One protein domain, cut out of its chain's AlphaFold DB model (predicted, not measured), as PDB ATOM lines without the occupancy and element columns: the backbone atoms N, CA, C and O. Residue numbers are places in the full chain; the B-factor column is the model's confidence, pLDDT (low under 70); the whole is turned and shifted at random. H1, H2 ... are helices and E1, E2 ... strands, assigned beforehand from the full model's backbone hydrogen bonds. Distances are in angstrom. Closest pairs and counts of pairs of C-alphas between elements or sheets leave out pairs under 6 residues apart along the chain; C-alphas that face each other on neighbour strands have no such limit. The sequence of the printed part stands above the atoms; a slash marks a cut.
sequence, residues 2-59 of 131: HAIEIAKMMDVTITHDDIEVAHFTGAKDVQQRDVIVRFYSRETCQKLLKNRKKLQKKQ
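What this domain is: This is residues 2 to 59 of the 131 residues of the protein "Hypothetical protein" of Didymodactylos carnosus (UniProt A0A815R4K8). The strand hairpin E1 and E2 and helix H2 make a V, with H1 in its opening and H3 beyond the far end of H2. The printed part has 58 residues, with named elements in the order H1 E1 E2 H2 H3, an antiparallel sheet E1 - E2 and a mixed class, helices and strands. It is flat, 32 by 28 by 15 A, and only just compact, close to loose: radius of gyration of the C-alphas 12.2 A.

Where its parts are: H1, residues 2 to 9, begins at C-alpha 2 (30.495, -49.745, 23.020). E1 is residues 19 to 24, 14.1 A; E2, 35 to 39, 12.6 A; H2, 42 to 51, 14.4 A. H3, 53 to 58, ends at C-alpha 58 (40.122, -43.564, 34.441).

How they stand to each other: H1 and H3 only just touch, with 3 pairs of C-alphas within 8 A, the closest Met 9 and Leu 55, 6.5 A. H1 and H2 are close but not clearly touching; their closest C-alphas, Ala 7 and Leu 48, are 6.6 A apart. In the hairpin, N 38 and O 21 are within hydrogen-bond range, 2.8 A. Every O i to N i+4 pair is within range in H1 and H2, 1 of 2 in H3.

The domain as a whole: The printed part has no cut and no long link; pLDDT is under 70 at residues 58 to 59.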
ATOM      1  N   HIS A   2      29.604 -50.677  22.302       75.75
ATOM      2  CA  HIS A   2      30.495 -49.745  23.020       75.75
ATOM      3  C   HIS A   2      29.816 -48.728  23.972       75.75
ATOM      4  O   HIS A   2      30.409 -48.343  24.974       75.75
ATOM      5  N   ALA A   3      28.584 -48.277  23.705       83.50
ATOM      6  CA  ALA A   3      27.963 -47.194  24.485       83.50
ATOM      7  C   ALA A   3      27.662 -47.575  25.950       83.50
ATOM      8  O   ALA A   3      27.918 -46.780  26.852       83.50
ATOM      9  N   ILE A   4      27.160 -48.793  26.184       90.06
ATOM     10  CA  ILE A   4      26.814 -49.303  27.523       90.06
ATOM     11  C   ILE A   4      28.076 -49.480  28.376       90.06
ATOM     12  O   ILE A   4      28.104 -49.100  29.544       90.06
ATOM     13  N   GLU A   5      29.151 -50.005  27.789       88.38
ATOM     14  CA  GLU A   5      30.440 -50.173  28.469       88.38
ATOM     15  C   GLU A   5      31.051 -48.823  28.856       88.38
ATOM     16  O   GLU A   5      31.447 -48.620  30.003       88.38
ATOM     17  N   ILE A   6      31.050 -47.866  27.924       88.25
ATOM     18  CA  ILE A   6      31.539 -46.507  28.174       88.25
ATOM     19  C   ILE A   6      30.705 -45.822  29.272       88.25
ATOM     20  O   ILE A   6      31.257 -45.130  30.130       88.25
ATOM     21  N   ALA A   7      29.387 -46.035  29.299       90.25
ATOM     22  CA  ALA A   7      28.515 -45.525  30.356       90.25
ATOM     23  C   ALA A   7      28.870 -46.086  31.739       90.25
ATOM     24  O   ALA A   7      28.998 -45.312  32.692       90.25
ATOM     25  N   LYS A   8      29.145 -47.392  31.842       90.31
ATOM     26  CA  LYS A   8      29.616 -48.017  33.091       90.31
ATOM     27  C   LYS A   8      30.921 -47.394  33.586       90.31
ATOM     28  O   LYS A   8      31.047 -47.111  34.773       90.31
ATOM     29  N   MET A   9      31.863 -47.085  32.690       88.56
ATOM     30  CA  MET A   9      33.107 -46.391  33.064       88.56
ATOM     31  C   MET A   9      32.852 -44.995  33.668       88.56
ATOM     32  O   MET A   9      33.638 -44.516  34.489       88.56
ATOM     33  N   MET A  10      31.736 -44.356  33.307       90.00
ATOM     34  CA  MET A  10      31.272 -43.070  33.844       90.00
ATOM     35  C   MET A  10      30.405 -43.188  35.107       90.00
ATOM     36  O   MET A  10      29.903 -42.170  35.591       90.00
ATOM     37  N   ASP A  11      30.226 -44.396  35.643       90.00
ATOM     38  CA  ASP A  11      29.273 -44.707  36.715       90.00
ATOM     39  C   ASP A  11      27.833 -44.294  36.339       90.00
ATOM     40  O   ASP A  11      27.081 -43.762  37.157       90.00
ATOM     41  N   VAL A  12      27.464 -44.477  35.066       91.62
ATOM     42  CA  VAL A  12      26.101 -44.271  34.562       91.62
ATOM     43  C   VAL A  12      25.556 -45.611  34.087       91.62
ATOM     44  O   VAL A  12      26.124 -46.249  33.203       91.62
ATOM     45  N   THR A  13      24.432 -46.027  34.660       93.12
ATOM     46  CA  THR A  13      23.730 -47.243  34.249       93.12
ATOM     47  C   THR A  13      22.807 -46.917  33.083       93.12
ATOM     48  O   THR A  13      21.906 -46.095  33.232       93.12
ATOM     49  N   ILE A  14      23.046 -47.548  31.936       93.12
ATOM     50  CA  ILE A  14      22.141 -47.549  30.782       93.12
ATOM     51  C   ILE A  14      21.955 -48.988  30.307       93.12
ATOM     52  O   ILE A  14      22.861 -49.817  30.436       93.12
ATOM     53  N   THR A  15      20.792 -49.267  29.747       92.94
ATOM     54  CA  THR A  15      20.400 -50.557  29.183       92.94
ATOM     55  C   THR A  15      20.166 -50.425  27.679       92.94
ATOM     56  O   THR A  15      20.305 -49.342  27.105       92.94
ATOM     57  N   HIS A  16      19.839 -51.533  27.015       91.94
ATOM     58  CA  HIS A  16      19.431 -51.491  25.613       91.94
ATOM     59  C   HIS A  16      18.125 -50.709  25.419       91.94
ATOM     60  O   HIS A  16      18.011 -49.989  24.433       91.94
ATOM     61  N   ASP A  17      17.219 -50.758  26.396       93.12
ATOM     62  CA  ASP A  17      15.914 -50.088  26.342       93.12
ATOM     63  C   ASP A  17      16.022 -48.561  26.456       93.12
ATOM     64  O   ASP A  17      15.093 -47.837  26.113       93.12
ATOM     65  N   ASP A  18      17.172 -48.040  26.893       92.19
ATOM     66  CA  ASP A  18      17.449 -46.602  26.913       92.19
ATOM     67  C   ASP A  18      17.874 -46.055  25.538       92.19
ATOM     68  O   ASP A  18      17.892 -44.833  25.332       92.19
ATOM     69  N   ILE A  19      18.253 -46.934  24.603       93.81
ATOM     70  CA  ILE A  19      18.866 -46.584  23.319       93.81
ATOM     71  C   ILE A  19      17.843 -46.760  22.197       93.81
ATOM     72  O   ILE A  19      17.455 -47.872  21.863       93.81
ATOM     73  N   GLU A  20      17.477 -45.653  21.555       93.31
ATOM     74  CA  GLU A  20      16.574 -45.649  20.401       93.31
ATOM     75  C   GLU A  20      17.310 -46.097  19.134       93.31
ATOM     76  O   GLU A  20      16.852 -46.971  18.404       93.31
ATOM     77  N   VAL A  21      18.480 -45.506  18.869       91.88
ATOM     78  CA  VAL A  21      19.301 -45.818  17.690       91.88
ATOM     79  C   VAL A  21      20.774 -45.696  18.053       91.88
ATOM     80  O   VAL A  21      21.183 -44.734  18.698       91.88
ATOM     81  N   ALA A  22      21.603 -46.619  17.576       90.88
ATOM     82  CA  ALA A  22      23.053 -46.471  17.593       90.88
ATOM     83  C   ALA A  22      23.617 -46.785  16.208       90.88
ATOM     84  O   ALA A  22      23.373 -47.865  15.671       90.88
ATOM     85  N   HIS A  23      24.380 -45.857  15.634       88.94
ATOM     86  CA  HIS A  23      24.969 -46.028  14.311       88.94
ATOM     87  C   HIS A  23      26.430 -45.588  14.290       88.94
ATOM     88  O   HIS A  23      26.816 -44.624  14.949       88.94
ATOM     89  N   PHE A  24      27.242 -46.304  13.516       87.81
ATOM     90  CA  PHE A  24      28.600 -45.875  13.205       87.81
ATOM     91  C   PHE A  24      28.560 -44.826  12.097       87.81
ATOM     92  O   PHE A  24      27.805 -44.981  11.134       87.81
ATOM     93  N   THR A  25      29.383 -43.793  12.209       83.62
ATOM     94  CA  THR A  25      29.602 -42.820  11.136       83.62
ATOM     95  C   THR A  25      30.896 -43.138  10.384       83.62
ATOM     96  O   THR A  25      31.782 -43.830  10.887       83.62
ATOM     97  N   GLY A  26      30.997 -42.648   9.146       81.50
ATOM     98  CA  GLY A  26      32.154 -42.880   8.281       81.50
ATOM     99  C   GLY A  26      32.093 -44.184   7.479       81.50
ATOM    100  O   GLY A  26      31.174 -44.996   7.614       81.50
ATOM    101  N   ALA A  27      33.073 -44.354   6.593       82.12
ATOM    102  CA  ALA A  27      33.177 -45.515   5.718       82.12
ATOM    103  C   ALA A  27      33.627 -46.770   6.496       82.12
ATOM    104  O   ALA A  27      34.253 -46.674   7.553       82.12
ATOM    105  N   LYS A  28      33.239 -47.964   6.024       80.06
ATOM    106  CA  LYS A  28      33.427 -49.240   6.754       80.06
ATOM    107  C   LYS A  28      34.898 -49.650   6.921       80.06
ATOM    108  O   LYS A  28      35.194 -50.440   7.809       80.06
ATOM    109  N   ASP A  29      35.768 -49.133   6.071       82.94
ATOM    110  CA  ASP A  29      37.214 -49.352   5.996       82.94
ATOM    111  C   ASP A  29      38.019 -48.504   6.996       82.94
ATOM    112  O   ASP A  29      39.193 -48.780   7.239       82.94
ATOM    113  N   VAL A  30      37.396 -47.511   7.635       80.44
ATOM    114  CA  VAL A  30      38.052 -46.701   8.667       80.44
ATOM    115  C   VAL A  30      38.175 -47.506   9.968       80.44
ATOM    116  O   VAL A  30      37.171 -47.916  10.552       80.44
ATOM    117  N   GLN A  31      39.408 -47.693  10.461       75.19
ATOM    118  CA  GLN A  31      39.693 -48.438  11.702       75.19
ATOM    119  C   GLN A  31      38.993 -47.857  12.941       75.19
ATOM    120  O   GLN A  31      38.564 -48.609  13.816       75.19
ATOM    121  N   GLN A  32      38.863 -46.530  13.020       79.38
ATOM    122  CA  GLN A  32      38.211 -45.838  14.128       79.38
ATOM    123  C   GLN A  32      37.021 -45.032  13.607       79.38
ATOM    124  O   GLN A  32      37.187 -43.985  12.987       79.38
ATOM    125  N   ARG A  33      35.814 -45.542  13.858       81.56
ATOM    126  CA  ARG A  33      34.552 -44.892  13.491       81.56
ATOM    127  C   ARG A  33      33.902 -44.277  14.713       81.56
ATOM    128  O   ARG A  33      33.842 -44.924  15.764       81.56
ATOM    129  N   ASP A  34      33.363 -43.073  14.559       84.69
ATOM    130  CA  ASP A  34      32.535 -42.499  15.611       84.69
ATOM    131  C   ASP A  34      31.210 -43.259  15.687       84.69
ATOM    132  O   ASP A  34      30.748 -43.876  14.724       84.69
ATOM    133  N   VAL A  35      30.594 -43.225  16.864       88.62
ATOM    134  CA  VAL A  35      29.274 -43.805  17.094       88.62
ATOM    135  C   VAL A  35      28.349 -42.691  17.535       88.62
ATOM    136  O   VAL A  35      28.581 -42.067  18.569       88.62
ATOM    137  N   ILE A  36      27.278 -42.472  16.780       89.06
ATOM    138  CA  ILE A  36      26.183 -41.608  17.204       89.06
ATOM    139  C   ILE A  36      25.136 -42.487  17.878       89.06
ATOM    140  O   ILE A  36      24.673 -43.486  17.322       89.06
ATOM    141  N   VAL A  37      24.774 -42.102  19.100       91.12
ATOM    142  CA  VAL A  37      23.788 -42.802  19.922       91.12
ATOM    143  C   VAL A  37      22.653 -41.846  20.242       91.12
ATOM    144  O   VAL A  37      22.857 -40.805  20.867       91.12
ATOM    145  N   ARG A  38      21.450 -42.217  19.817       91.19
ATOM    146  CA  ARG A  38      20.201 -41.560  20.166       91.19
ATOM    147  C   ARG A  38      19.551 -42.334  21.308       91.19
ATOM    148  O   ARG A  38      19.365 -43.543  21.214       91.19
ATOM    149  N   PHE A  39      19.224 -41.626  22.381       92.81
ATOM    150  CA  PHE A  39      18.563 -42.181  23.560       92.81
ATOM    151  C   PHE A  39      17.084 -41.812  23.547       92.81
ATOM    152  O   PHE A  39      16.749 -40.696  23.149       92.81
ATOM    153  N   TYR A  40      16.226 -42.692  24.067       92.69
ATOM    154  CA  TYR A  40      14.806 -42.379  24.264       92.69
ATOM    155  C   TYR A  40      14.604 -41.238  25.269       92.69
ATOM    156  O   TYR A  40      13.697 -40.419  25.127       92.69
ATOM    157  N   SER A  41      15.479 -41.151  26.278       92.50
ATOM    158  CA  SER A  41      15.431 -40.111  27.305       92.50
ATOM    159  C   SER A  41      16.551 -39.085  27.148       92.50
ATOM    160  O   SER A  41      17.748 -39.391  27.192       92.50
ATOM    161  N   ARG A  42      16.154 -37.809  27.074       88.44
ATOM    162  CA  ARG A  42      17.084 -36.672  27.135       88.44
ATOM    163  C   ARG A  42      17.852 -36.634  28.457       88.44
ATOM    164  O   ARG A  42      19.002 -36.200  28.482       88.44
ATOM    165  N   GLU A  43      17.229 -37.079  29.544       90.19
ATOM    166  CA  GLU A  43      17.856 -37.124  30.864       90.19
ATOM    167  C   GLU A  43      19.040 -38.098  30.876       90.19
ATOM    168  O   GLU A  43      20.113 -37.752  31.372       90.19
ATOM    169  N   THR A  44      18.887 -39.272  30.254       90.75
ATOM    170  CA  THR A  44      19.962 -40.264  30.107       90.75
ATOM    171  C   THR A  44      21.152 -39.675  29.351       90.75
ATOM    172  O   THR A  44      22.286 -39.721  29.837       90.75
ATOM    173  N   CYS A  45      20.899 -39.010  28.220       90.38
ATOM    174  CA  CYS A  45      21.936 -38.299  27.468       90.38
ATOM    175  C   CYS A  45      22.650 -37.236  28.332       90.38
ATOM    176  O   CYS A  45      23.882 -37.185  28.388       90.38
ATOM    177  N   GLN A  46      21.901 -36.425  29.088       89.31
ATOM    178  CA  GLN A  46      22.482 -35.407  29.971       89.31
ATOM    179  C   GLN A  46      23.308 -36.004  31.121       89.31
ATOM    180  O   GLN A  46      24.360 -35.454  31.459       89.31
ATOM    181  N   LYS A  47      22.882 -37.133  31.705       90.94
ATOM    182  CA  LYS A  47      23.643 -37.858  32.736       90.94
ATOM    183  C   LYS A  47      24.996 -38.326  32.202       90.94
ATOM    184  O   LYS A  47      26.008 -38.130  32.883       90.94
ATOM    185  N   LEU A  48      25.037 -38.867  30.983       91.50
ATOM    186  CA  LEU A  48      26.280 -39.270  30.316       91.50
ATOM    187  C   LEU A  48      27.189 -38.061  30.061       91.50
ATOM    188  O   LEU A  48      28.348 -38.051  30.480       91.50
ATOM    189  N   LEU A  49      26.654 -36.989  29.467       89.50
ATOM    190  CA  LEU A  49      27.418 -35.770  29.180       89.50
ATOM    191  C   LEU A  49      27.985 -35.112  30.445       89.50
ATOM    192  O   LEU A  49      29.106 -34.600  30.422       89.50
ATOM    193  N   LYS A  50      27.250 -35.145  31.564       88.44
ATOM    194  CA  LYS A  50      27.719 -34.632  32.861       88.44
ATOM    195  C   LYS A  50      28.869 -35.472  33.422       88.44
ATOM    196  O   LYS A  50      29.830 -34.910  33.949       88.44
ATOM    197  N   ASN A  51      28.793 -36.797  33.298       89.69
ATOM    198  CA  ASN A  51      29.778 -37.719  33.868       89.69
ATOM    199  C   ASN A  51      30.978 -38.014  32.952       89.69
ATOM    200  O   ASN A  51      31.954 -38.588  33.426       89.69
ATOM    201  N   ARG A  52      30.994 -37.550  31.693       88.00
ATOM    202  CA  ARG A  52      32.100 -37.792  30.737       88.00
ATOM    203  C   ARG A  52      33.494 -37.419  31.234       88.00
ATOM    204  O   ARG A  52      34.470 -38.041  30.837       88.00
ATOM    205  N   LYS A  53      33.614 -36.437  32.136       82.38
ATOM    206  CA  LYS A  53      34.908 -36.065  32.740       82.38
ATOM    207  C   LYS A  53      35.529 -37.213  33.549       82.38
ATOM    208  O   LYS A  53      36.740 -37.243  33.720       82.38
ATOM    209  N   LYS A  54      34.722 -38.169  34.025       84.94
ATOM    210  CA  LYS A  54      35.209 -39.370  34.715       84.94
ATOM    211  C   LYS A  54      35.981 -40.304  33.781       84.94
ATOM    212  O   LYS A  54      36.904 -40.959  34.248       84.94
ATOM    213  N   LEU A  55      35.681 -40.302  32.478       80.88
ATOM    214  CA  LEU A  55      36.466 -41.050  31.490       80.88
ATOM    215  C   LEU A  55      37.904 -40.543  31.427       80.88
ATOM    216  O   LEU A  55      38.825 -41.342  31.413       80.88
ATOM    217  N   GLN A  56      38.107 -39.226  31.489       72.19
ATOM    218  CA  GLN A  56      39.446 -38.630  31.439       72.19
ATOM    219  C   GLN A  56      40.317 -39.017  32.644       72.19
ATOM    220  O   GLN A  56      41.535 -39.011  32.533       72.19
ATOM    221  N   LYS A  57      39.706 -39.358  33.788       70.31
ATOM    222  CA  LYS A  57      40.419 -39.753  35.014       70.31
ATOM    223  C   LYS A  57      40.758 -41.245  35.081       70.31
ATOM    224  O   LYS A  57      41.650 -41.612  35.833       70.31
ATOM    225  N   LYS A  58      40.021 -42.095  34.357       68.25
ATOM    226  CA  LYS A  58      40.122 -43.564  34.441       68.25
ATOM    227  C   LYS A  58      40.892 -44.199  33.267       68.25
ATOM    228  O   LYS A  58      40.969 -45.418  33.197       68.25
ATOM    229  N   GLN A  59      41.418 -43.411  32.327       63.22
ATOM    230  CA  GLN A  59      42.053 -43.928  31.107       63.22
ATOM    231  C   GLN A  59      43.578 -44.021  31.242       63.22
ATOM    232  O   GLN A  59      44.240 -42.987  31.281       63.22
TER     233      GLN A  59